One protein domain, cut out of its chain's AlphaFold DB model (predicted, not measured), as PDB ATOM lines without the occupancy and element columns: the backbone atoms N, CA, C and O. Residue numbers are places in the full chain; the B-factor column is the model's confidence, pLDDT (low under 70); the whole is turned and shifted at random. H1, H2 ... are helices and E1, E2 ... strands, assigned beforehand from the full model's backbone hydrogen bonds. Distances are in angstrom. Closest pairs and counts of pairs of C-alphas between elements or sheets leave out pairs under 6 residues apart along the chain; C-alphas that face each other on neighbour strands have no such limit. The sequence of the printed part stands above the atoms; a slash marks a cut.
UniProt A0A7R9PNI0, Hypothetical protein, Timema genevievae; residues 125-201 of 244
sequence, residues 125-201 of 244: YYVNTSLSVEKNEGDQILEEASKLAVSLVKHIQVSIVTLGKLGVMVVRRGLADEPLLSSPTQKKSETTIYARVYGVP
ATOM      1  N   TYR A 125     -70.472 -28.050  84.010       91.19
ATOM      2  CA  TYR A 125     -71.685 -28.858  83.937       91.19
ATOM      3  C   TYR A 125     -72.021 -29.197  82.488       91.19
ATOM      4  O   TYR A 125     -72.178 -28.321  81.637       91.19
ATOM      5  N   TYR A 126     -72.194 -30.488  82.232       79.44
ATOM      6  CA  TYR A 126     -72.616 -31.013  80.943       79.44
ATOM      7  C   TYR A 126     -73.944 -31.733  81.129       79.44
ATOM      8  O   TYR A 126     -74.088 -32.554  82.036       79.44
ATOM      9  N   VAL A 127     -74.914 -31.442  80.267       69.56
ATOM     10  CA  VAL A 127     -76.114 -32.268  80.161       69.56
ATOM     11  C   VAL A 127     -75.888 -33.243  79.022       69.56
ATOM     12  O   VAL A 127     -75.772 -32.849  77.866       69.56
ATOM     13  N   ASN A 128     -75.817 -34.528  79.363       60.59
ATOM     14  CA  ASN A 128     -75.978 -35.577  78.374       60.59
ATOM     15  C   ASN A 128     -77.464 -35.638  78.032       60.59
ATOM     16  O   ASN A 128     -78.281 -36.062  78.854       60.59
ATOM     17  N   THR A 129     -77.819 -35.183  76.836       55.62
ATOM     18  CA  THR A 129     -79.171 -35.340  76.310       55.62
ATOM     19  C   THR A 129     -79.371 -36.809  75.962       55.62
ATOM     20  O   THR A 129     -79.145 -37.237  74.832       55.62
ATOM     21  N   SER A 130     -79.765 -37.614  76.946       52.16
ATOM     22  CA  SER A 130     -80.348 -38.920  76.666       52.16
ATOM     23  C   SER A 130     -81.663 -38.661  75.936       52.16
ATOM     24  O   SER A 130     -82.647 -38.248  76.551       52.16
ATOM     25  N   LEU A 131     -81.641 -38.828  74.613       49.78
ATOM     26  CA  LEU A 131     -82.794 -38.716  73.727       49.78
ATOM     27  C   LEU A 131     -83.885 -39.679  74.217       49.78
ATOM     28  O   LEU A 131     -83.850 -40.873  73.935       49.78
ATOM     29  N   SER A 132     -84.836 -39.169  74.998       53.62
ATOM     30  CA  SER A 132     -86.080 -39.878  75.284       53.62
ATOM     31  C   SER A 132     -87.034 -39.534  74.145       53.62
ATOM     32  O   SER A 132     -87.365 -38.373  73.929       53.62
ATOM     33  N   VAL A 133     -87.400 -40.551  73.370       57.03
ATOM     34  CA  VAL A 133     -87.934 -40.432  72.001       57.03
ATOM     35  C   VAL A 133     -89.372 -39.872  71.938       57.03
ATOM     36  O   VAL A 133     -89.932 -39.744  70.859       57.03
ATOM     37  N   GLU A 134     -89.974 -39.445  73.053       62.31
ATOM     38  CA  GLU A 134     -91.412 -39.111  73.107       62.31
ATOM     39  C   GLU A 134     -91.769 -37.815  73.864       62.31
ATOM     40  O   GLU A 134     -92.915 -37.632  74.268       62.31
ATOM     41  N   LYS A 135     -90.826 -36.888  74.088       69.00
ATOM     42  CA  LYS A 135     -91.141 -35.596  74.736       69.00
ATOM     43  C   LYS A 135     -91.319 -34.471  73.723       69.00
ATOM     44  O   LYS A 135     -90.528 -34.355  72.789       69.00
ATOM     45  N   ASN A 136     -92.296 -33.593  73.955       82.88
ATOM     46  CA  ASN A 136     -92.431 -32.356  73.188       82.88
ATOM     47  C   ASN A 136     -91.174 -31.489  73.350       82.88
ATOM     48  O   ASN A 136     -90.560 -31.466  74.417       82.88
ATOM     49  N   GLU A 137     -90.820 -30.724  72.315       82.88
ATOM     50  CA  GLU A 137     -89.648 -29.832  72.321       82.88
ATOM     51  C   GLU A 137     -89.641 -28.880  73.533       82.88
ATOM     52  O   GLU A 137     -88.610 -28.684  74.172       82.88
ATOM     53  N   GLY A 138     -90.809 -28.341  73.904       84.44
ATOM     54  CA  GLY A 138     -90.945 -27.460  75.067       84.44
ATOM     55  C   GLY A 138     -90.620 -28.145  76.396       84.44
ATOM     56  O   GLY A 138     -89.923 -27.564  77.225       84.44
ATOM     57  N   ASP A 139     -91.057 -29.393  76.576       85.88
ATOM     58  CA  ASP A 139     -90.801 -30.164  77.798       85.88
ATOM     59  C   ASP A 139     -89.316 -30.524  77.922       85.88
ATOM     60  O   ASP A 139     -88.751 -30.475  79.014       85.88
ATOM     61  N   GLN A 140     -88.658 -30.820  76.794       87.00
ATOM     62  CA  GLN A 140     -87.214 -31.057  76.754       87.00
ATOM     63  C   GLN A 140     -86.426 -29.800  77.145       87.00
ATOM     64  O   GLN A 140     -85.499 -29.887  77.951       87.00
ATOM     65  N   ILE A 141     -86.821 -28.629  76.627       89.62
ATOM     66  CA  ILE A 141     -86.205 -27.342  76.986       89.62
ATOM     67  C   ILE A 141     -86.376 -27.061  78.482       89.62
ATOM     68  O   ILE A 141     -85.407 -26.685  79.140       89.62
ATOM     69  N   LEU A 142     -87.576 -27.260  79.036       90.19
ATOM     70  CA  LEU A 142     -87.842 -27.045  80.462       90.19
ATOM     71  C   LEU A 142     -87.019 -27.984  81.348       90.19
ATOM     72  O   LEU A 142     -86.434 -27.545  82.339       90.19
ATOM     73  N   GLU A 143     -86.940 -29.263  80.985       90.38
ATOM     74  CA  GLU A 143     -86.164 -30.254  81.728       90.38
ATOM     75  C   GLU A 143     -84.662 -29.942  81.697       90.38
ATOM     76  O   GLU A 143     -83.995 -29.983  82.735       90.38
ATOM     77  N   GLU A 144     -84.124 -29.612  80.524       91.88
ATOM     78  CA  GLU A 144     -82.718 -29.249  80.381       91.88
ATOM     79  C   GLU A 144     -82.402 -27.953  81.134       91.88
ATOM     80  O   GLU A 144     -81.460 -27.919  81.928       91.88
ATOM     81  N   ALA A 145     -83.210 -26.906  80.938       93.25
ATOM     82  CA  ALA A 145     -83.029 -25.631  81.618       93.25
ATOM     83  C   ALA A 145     -83.045 -25.822  83.138       93.25
ATOM     84  O   ALA A 145     -82.168 -25.298  83.825       93.25
ATOM     85  N   SER A 146     -83.990 -26.615  83.656       92.94
ATOM     86  CA  SER A 146     -84.086 -26.942  85.080       92.94
ATOM     87  C   SER A 146     -82.806 -27.608  85.593       92.94
ATOM     88  O   SER A 146     -82.196 -27.110  86.541       92.94
ATOM     89  N   LYS A 147     -82.313 -28.661  84.924       92.69
ATOM     90  CA  LYS A 147     -81.072 -29.363  85.320       92.69
ATOM     91  C   LYS A 147     -79.855 -28.434  85.348       92.69
ATOM     92  O   LYS A 147     -79.064 -28.478  86.299       92.69
ATOM     93  N   LEU A 148     -79.700 -27.593  84.324       94.88
ATOM     94  CA  LEU A 148     -78.587 -26.644  84.218       94.88
ATOM     95  C   LEU A 148     -78.672 -25.561  85.301       94.88
ATOM     96  O   LEU A 148     -77.705 -25.334  86.029       94.88
ATOM     97  N   ALA A 149     -79.839 -24.932  85.456       94.56
ATOM     98  CA  ALA A 149     -80.053 -23.867  86.429       94.56
ATOM     99  C   ALA A 149     -79.902 -24.368  87.872       94.56
ATOM    100  O   ALA A 149     -79.227 -23.721  88.670       94.56
ATOM    101  N   VAL A 150     -80.440 -25.549  88.201       93.31
ATOM    102  CA  VAL A 150     -80.249 -26.189  89.515       93.31
ATOM    103  C   VAL A 150     -78.767 -26.432  89.793       93.31
ATOM    104  O   VAL A 150     -78.308 -26.194  90.909       93.31
ATOM    105  N   SER A 151     -77.996 -26.865  88.791       93.50
ATOM    106  CA  SER A 151     -76.556 -27.104  88.950       93.50
ATOM    107  C   SER A 151     -75.788 -25.821  89.273       93.50
ATOM    108  O   SER A 151     -74.951 -25.830  90.173       93.50
ATOM    109  N   LEU A 152     -76.126 -24.703  88.626       94.00
ATOM    110  CA  LEU A 152     -75.533 -23.397  88.931       94.00
ATOM    111  C   LEU A 152     -75.956 -22.880  90.318       94.00
ATOM    112  O   LEU A 152     -75.109 -22.428  91.091       94.00
ATOM    113  N   VAL A 153     -77.241 -23.002  90.670       92.56
ATOM    114  CA  VAL A 153     -77.835 -22.534  91.945       92.56
ATOM    115  C   VAL A 153     -77.332 -23.310  93.175       92.56
ATOM    116  O   VAL A 153     -77.467 -22.857  94.310       92.56
ATOM    117  N   LYS A 154     -76.636 -24.438  92.994       90.06
ATOM    118  CA  LYS A 154     -75.843 -25.035  94.089       90.06
ATOM    119  C   LYS A 154     -74.765 -24.079  94.607       90.06
ATOM    120  O   LYS A 154     -74.400 -24.143  95.780       90.06
ATOM    121  N   HIS A 155     -74.278 -23.181  93.755       90.31
ATOM    122  CA  HIS A 155     -73.216 -22.236  94.079       90.31
ATOM    123  C   HIS A 155     -73.717 -20.787  94.147       90.31
ATOM    124  O   HIS A 155     -73.348 -20.079  95.084       90.31
ATOM    125  N   ILE A 156     -74.629 -20.372  93.263       91.75
ATOM    126  CA  ILE A 156     -75.254 -19.030  93.274       91.75
ATOM    127  C   ILE A 156     -76.626 -19.041  93.961       91.75
ATOM    128  O   ILE A 156     -77.178 -20.101  94.219       91.75
ATOM    129  N   GLN A 157     -77.193 -17.890  94.332       89.69
ATOM    130  CA  GLN A 157     -78.467 -17.879  95.078       89.69
ATOM    131  C   GLN A 157     -79.698 -18.074  94.186       89.69
ATOM    132  O   GLN A 157     -80.609 -18.811  94.569       89.69
ATOM    133  N   VAL A 158     -79.736 -17.421  93.022       92.25
ATOM    134  CA  VAL A 158     -80.921 -17.345  92.159       92.25
ATOM    135  C   VAL A 158     -80.513 -17.334  90.682       92.25
ATOM    136  O   VAL A 158     -79.592 -16.625  90.283       92.25
ATOM    137  N   SER A 159     -81.241 -18.083  89.858       94.88
ATOM    138  CA  SER A 159     -81.165 -18.073  88.397       94.88
ATOM    139  C   SER A 159     -82.548 -17.795  87.814       94.88
ATOM    140  O   SER A 159     -83.486 -18.555  88.059       94.88
ATOM    141  N   ILE A 160     -82.674 -16.728  87.028       94.94
ATOM    142  CA  ILE A 160     -83.907 -16.323  86.339       94.94
ATOM    143  C   ILE A 160     -83.709 -16.580  84.846       94.94
ATOM    144  O   ILE A 160     -83.081 -15.797  84.146       94.94
ATOM    145  N   VAL A 161     -84.208 -17.710  84.361       95.31
ATOM    146  CA  VAL A 161     -83.977 -18.169  82.991       95.31
ATOM    147  C   VAL A 161     -85.130 -17.743  82.096       95.31
ATOM    148  O   VAL A 161     -86.270 -18.148  82.327       95.31
ATOM    149  N   THR A 162     -84.848 -16.976  81.047       92.94
ATOM    150  CA  THR A 162     -85.851 -16.648  80.024       92.94
ATOM    151  C   THR A 162     -85.907 -17.742  78.950       92.94
ATOM    152  O   THR A 162     -84.887 -18.195  78.425       92.94
ATOM    153  N   LEU A 163     -87.119 -18.202  78.633       91.50
ATOM    154  CA  LEU A 163     -87.395 -19.366  77.777       91.50
ATOM    155  C   LEU A 163     -88.296 -19.003  76.579       91.50
ATOM    156  O   LEU A 163     -89.029 -19.841  76.047       91.50
ATOM    157  N   GLY A 164     -88.281 -17.733  76.166       87.00
ATOM    158  CA  GLY A 164     -89.107 -17.224  75.070       87.00
ATOM    159  C   GLY A 164     -90.598 -17.487  75.308       87.00
ATOM    160  O   GLY A 164     -91.147 -17.096  76.335       87.00
ATOM    161  N   LYS A 165     -91.248 -18.196  74.376       85.31
ATOM    162  CA  LYS A 165     -92.684 -18.537  74.443       85.31
ATOM    163  C   LYS A 165     -93.080 -19.389  75.657       85.31
ATOM    164  O   LYS A 165     -94.245 -19.390  76.034       85.31
ATOM    165  N   LEU A 166     -92.130 -20.115  76.254       86.69
ATOM    166  CA  LEU A 166     -92.372 -20.944  77.441       86.69
ATOM    167  C   LEU A 166     -92.375 -20.113  78.734       86.69
ATOM    168  O   LEU A 166     -92.786 -20.608  79.780       86.69
ATOM    169  N   GLY A 167     -91.946 -18.850  78.658       90.00
ATOM    170  CA  GLY A 167     -91.956 -17.907  79.766       90.00
ATOM    171  C   GLY A 167     -90.643 -17.825  80.515       90.00
ATOM    172  O   GLY A 167     -89.577 -17.765  79.900       90.00
ATOM    173  N   VAL A 168     -90.717 -17.733  81.838       91.75
ATOM    174  CA  VAL A 168     -89.556 -17.504  82.703       91.75
ATOM    175  C   VAL A 168     -89.504 -18.579  83.776       91.75
ATOM    176  O   VAL A 168     -90.494 -18.834  84.458       91.75
ATOM    177  N   MET A 169     -88.341 -19.197  83.951       92.50
ATOM    178  CA  MET A 169     -88.090 -20.154  85.019       92.50
ATOM    179  C   MET A 169     -87.217 -19.513  86.096       92.50
ATOM    180  O   MET A 169     -86.102 -19.079  85.824       92.50
ATOM    181  N   VAL A 170     -87.700 -19.494  87.333       92.31
ATOM    182  CA  VAL A 170     -86.950 -19.021  88.499       92.31
ATOM    183  C   VAL A 170     -86.493 -20.230  89.300       92.31
ATOM    184  O   VAL A 170     -87.319 -20.979  89.818       92.31
ATOM    185  N   VAL A 171     -85.179 -20.405  89.414       92.06
ATOM    186  CA  VAL A 171     -84.545 -21.441  90.238       92.06
ATOM    187  C   VAL A 171     -83.760 -20.765  91.347       92.06
ATOM    188  O   VAL A 171     -83.000 -19.836  91.084       92.06
ATOM    189  N   ARG A 172     -83.935 -21.196  92.594       90.00
ATOM    190  CA  ARG A 172     -83.298 -20.544  93.743       90.00
ATOM    191  C   ARG A 172     -83.060 -21.474  94.917       90.00
ATOM    192  O   ARG A 172     -83.709 -22.511  95.029       90.00
ATOM    193  N   ARG A 173     -82.180 -21.050  95.823       86.19
ATOM    194  CA  ARG A 173     -82.082 -21.613  97.175       86.19
ATOM    195  C   ARG A 173     -83.178 -21.026  98.075       86.19
ATOM    196  O   ARG A 173     -83.498 -19.840  97.973       86.19
ATOM    197  N   GLY A 174     -83.739 -21.856  98.949       79.75
ATOM    198  CA  GLY A 174     -84.826 -21.484  99.859       79.75
ATOM    199  C   GLY A 174     -86.227 -21.731  99.290       79.75
ATOM    200  O   GLY A 174     -86.403 -22.099  98.125       79.75
ATOM    201  N   LEU A 175     -87.239 -21.549 100.139       72.88
ATOM    202  CA  LEU A 175     -88.643 -21.810  99.798       72.88
ATOM    203  C   LEU A 175     -89.188 -20.771  98.835       72.88
ATOM    204  O   LEU A 175     -88.886 -19.605  99.012       72.88
ATOM    205  N   ALA A 176     -90.069 -21.173  97.914       69.00
ATOM    206  CA  ALA A 176     -90.623 -20.376  96.813       69.00
ATOM    207  C   ALA A 176     -91.130 -18.962  97.143       69.00
ATOM    208  O   ALA A 176     -91.053 -18.086  96.276       69.00
ATOM    209  N   ASP A 177     -91.566 -18.725  98.378       73.19
ATOM    210  CA  ASP A 177     -92.219 -17.485  98.806       73.19
ATOM    211  C   ASP A 177     -91.331 -16.615  99.724       73.19
ATOM    212  O   ASP A 177     -91.726 -15.527 100.135       73.19
ATOM    213  N   GLU A 178     -90.100 -17.051 100.022       71.44
ATOM    214  CA  GLU A 178     -89.115 -16.228 100.741       71.44
ATOM    215  C   GLU A 178     -88.622 -15.046  99.876       71.44
ATOM    216  O   GLU A 178     -88.502 -15.190  98.655       71.44
ATOM    217  N   PRO A 179     -88.264 -13.890 100.463       74.12
ATOM    218  CA  PRO A 179     -87.629 -12.800  99.722       74.12
ATOM    219  C   PRO A 179     -86.350 -13.255  99.002       74.12
ATOM    220  O   PRO A 179     -85.546 -13.997  99.564       74.12
ATOM    221  N   LEU A 180     -86.122 -12.786  97.768       74.50
ATOM    222  CA  LEU A 180     -84.916 -13.152  96.999       74.50
ATOM    223  C   LEU A 180     -83.651 -12.454  97.512       74.50
ATOM    224  O   LEU A 180     -82.533 -12.946  97.334       74.50
ATOM    225  N   LEU A 181     -83.843 -11.298  98.142       71.38
ATOM    226  CA  LEU A 181     -82.836 -10.574  98.898       71.38
ATOM    227  C   LEU A 181     -83.193 -10.706 100.377       71.38
ATOM    228  O   LEU A 181     -84.052  -9.989 100.886       71.38
ATOM    229  N   SER A 182     -82.557 -11.651 101.061       61.56
ATOM    230  CA  SER A 182     -82.658 -11.783 102.512       61.56
ATOM    231  C   SER A 182     -81.537 -11.007 103.199       61.56
ATOM    232  O   SER A 182     -80.415 -10.906 102.700       61.56
ATOM    233  N   SER A 183     -81.842 -10.435 104.364       54.50
ATOM    234  CA  SER A 183     -80.832  -9.817 105.224       54.50
ATOM    235  C   SER A 183     -79.806 -10.869 105.678       54.50
ATOM    236  O   SER A 183     -80.222 -12.000 105.954       54.50
ATOM    237  N   PRO A 184     -78.521 -10.511 105.881       49.78
ATOM    238  CA  PRO A 184     -77.468 -11.435 106.335       49.78
ATOM    239  C   PRO A 184     -77.805 -12.236 107.607       49.78
ATOM    240  O   PRO A 184     -77.217 -13.277 107.868       49.78
ATOM    241  N   THR A 185     -78.755 -11.748 108.404       41.28
ATOM    242  CA  THR A 185     -79.200 -12.298 109.690       41.28
ATOM    243  C   THR A 185     -80.289 -13.372 109.600       41.28
ATOM    244  O   THR A 185     -80.630 -13.965 110.624       41.28
ATOM    245  N   GLN A 186     -80.866 -13.645 108.424       51.47
ATOM    246  CA  GLN A 186     -81.858 -14.716 108.277       51.47
ATOM    247  C   GLN A 186     -81.156 -16.068 108.096       51.47
ATOM    248  O   GLN A 186     -80.418 -16.271 107.133       51.47
ATOM    249  N   LYS A 187     -81.399 -17.004 109.026       44.41
ATOM    250  CA  LYS A 187     -80.974 -18.406 108.899       44.41
ATOM    251  C   LYS A 187     -81.570 -18.977 107.615       44.41
ATOM    252  O   LYS A 187     -82.779 -19.174 107.533       44.41
ATOM    253  N   LYS A 188     -80.722 -19.222 106.619       52.66
ATOM    254  CA  LYS A 188     -81.138 -19.826 105.357       52.66
ATOM    255  C   LYS A 188     -81.576 -21.264 105.612       52.66
ATOM    256  O   LYS A 188     -80.845 -22.037 106.230       52.66
ATOM    257  N   SER A 189     -82.742 -21.637 105.090       52.72
ATOM    258  CA  SER A 189     -83.048 -23.035 104.782       52.72
ATOM    259  C   SER A 189     -82.147 -23.443 103.610       52.72
ATOM    260  O   SER A 189     -82.521 -23.385 102.442       52.72
ATOM    261  N   GLU A 190     -80.873 -23.687 103.916       57.94
ATOM    262  CA  GLU A 190     -79.768 -23.673 102.948       57.94
ATOM    263  C   GLU A 190     -79.758 -24.893 102.011       57.94
ATOM    264  O   GLU A 190     -79.012 -24.925 101.035       57.94
ATOM    265  N   THR A 191     -80.606 -25.891 102.276       62.81
ATOM    266  CA  THR A 191     -80.546 -27.205 101.624       62.81
ATOM    267  C   THR A 191     -81.581 -27.428 100.527       62.81
ATOM    268  O   THR A 191     -81.414 -28.350  99.732       62.81
ATOM    269  N   THR A 192     -82.648 -26.628 100.454       80.88
ATOM    270  CA  THR A 192     -83.718 -26.849  99.469       80.88
ATOM    271  C   THR A 192     -83.554 -25.912  98.279       80.88
ATOM    272  O   THR A 192     -83.516 -24.692  98.437       80.88
ATOM    273  N   ILE A 193     -83.466 -26.489  97.080       87.44
ATOM    274  CA  ILE A 193     -83.537 -25.755  95.814       87.44
ATOM    275  C   ILE A 193     -84.973 -25.854  95.304       87.44
ATOM    276  O   ILE A 193     -85.542 -26.942  95.274       87.44
ATOM    277  N   TYR A 194     -85.549 -24.724  94.907       87.50
ATOM    278  CA  TYR A 194     -86.888 -24.654  94.335       87.50
ATOM    279  C   TYR A 194     -86.835 -24.076  92.922       87.50
ATOM    280  O   TYR A 194     -86.133 -23.092  92.677       87.50
ATOM    281  N   ALA A 195     -87.592 -24.677  92.005       87.69
ATOM    282  CA  ALA A 195     -87.753 -24.226  90.629       87.69
ATOM    283  C   ALA A 195     -89.235 -23.950  90.343       87.69
ATOM    284  O   ALA A 195     -90.091 -24.782  90.644       87.69
ATOM    285  N   ARG A 196     -89.540 -22.788  89.758       88.44
ATOM    286  CA  ARG A 196     -90.897 -22.386  89.355       88.44
ATOM    287  C   ARG A 196     -90.887 -21.850  87.936       88.44
ATOM    288  O   ARG A 196     -90.033 -21.035  87.598       88.44
ATOM    289  N   VAL A 197     -91.852 -22.276  87.130       87.75
ATOM    290  CA  VAL A 197     -92.035 -21.800  85.754       87.75
ATOM    291  C   VAL A 197     -93.252 -20.885  85.703       87.75
ATOM    292  O   VAL A 197     -94.326 -21.233  86.190       87.75
ATOM    293  N   TYR A 198     -93.073 -19.714  85.106       86.44
ATOM    294  CA  TYR A 198     -94.110 -18.723  84.861       86.44
ATOM    295  C   TYR A 198     -94.331 -18.636  83.353       86.44
ATOM    296  O   TYR A 198     -93.508 -18.059  82.644       86.44
ATOM    297  N   GLY A 199     -95.414 -19.243  82.865       83.81
ATOM    298  CA  GLY A 199     -95.770 -19.213  81.445       83.81
ATOM    299  C   GLY A 199     -96.168 -17.813  80.970       83.81
ATOM    300  O   GLY A 199     -96.658 -16.997  81.752       83.81
ATOM    301  N   VAL A 200     -95.973 -17.535  79.678       77.69
ATOM    302  CA  VAL A 200     -96.461 -16.293  79.054       77.69
ATOM    303  C   VAL A 200     -97.911 -16.501  78.608       77.69
ATOM    304  O   VAL A 200     -98.199 -17.529  77.990       77.69
ATOM    305  N   PRO A 201     -98.834 -15.554  78.860       70.44
ATOM    306  CA  PRO A 201    -100.147 -15.587  78.225       70.44
ATOM    307  C   PRO A 201    -100.014 -15.544  76.694       70.44
ATOM    308  O   PRO A 201     -99.052 -14.997  76.158       70.44
TER     309      PRO A 201
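Overview. This is residues 125 to 201 of the 244 residues of the protein "Hypothetical protein" of Timema genevievae (UniProt A0A7R9PNI0). One helix, H1, packs lengthwise on one face of a small three-stranded sheet, two layers in all, while a long loop between E2 and E3 sticks out with its residues 182 to 187. The strands form a meander, each the antiparallel neighbour of the one before, in the order E1, E2, E3. The printed part has 77 residues, with elements in the order H1, E1, E2, E3; its class is mixed, helices and strands, with under half of the residues in named elements. It is only just loose, close to compact, with a radius of gyration of the C-alphas of 14.1 A, and only just flat, spanning 47 by 31 by 14 A.

Arrangement. Past residues 125 to 136, look for H1, residues 137 to 153, whose O i to N i+4 pairs are all within hydrogen-bond range. It is on the sheet of E1, residues 158 to 162, E2, residues 168 to 173, and E3, residues 193 to 198, at a height over the sheet of 9.2 A. It runs along the strands, at 27 degrees to E2 on the local plane. Its closest C-alphas to E2 are those of Val 153 and Arg 172, 6.1 A apart. In the hairpin E1 and E2, find N 159 and O 171 at 2.8 A; in the hairpin E2 and E3, N 170 and O 196 at 2.8 A.

Along the chain. Find C-alpha 137 at (-89.648, -29.832, 72.321); from there H1 runs 24.0 A to C-alpha 153. E1 covers 13.1 A from C-alpha 158 to 162. E2, from 168 to 173, and E3, from 193 to 198, each cover 16.8 A, and E3 ends at (-94.110, -18.723, 84.861).

Size, cuts and confidence. The C-alphas farthest apart, those of Val 133 and Thr 185, are 47.8 A apart. The printed part has no cut, and the link from E2 to E3 is long. Look for pLDDT under 70 at residues 127 to 135, 176 and 182 to 191.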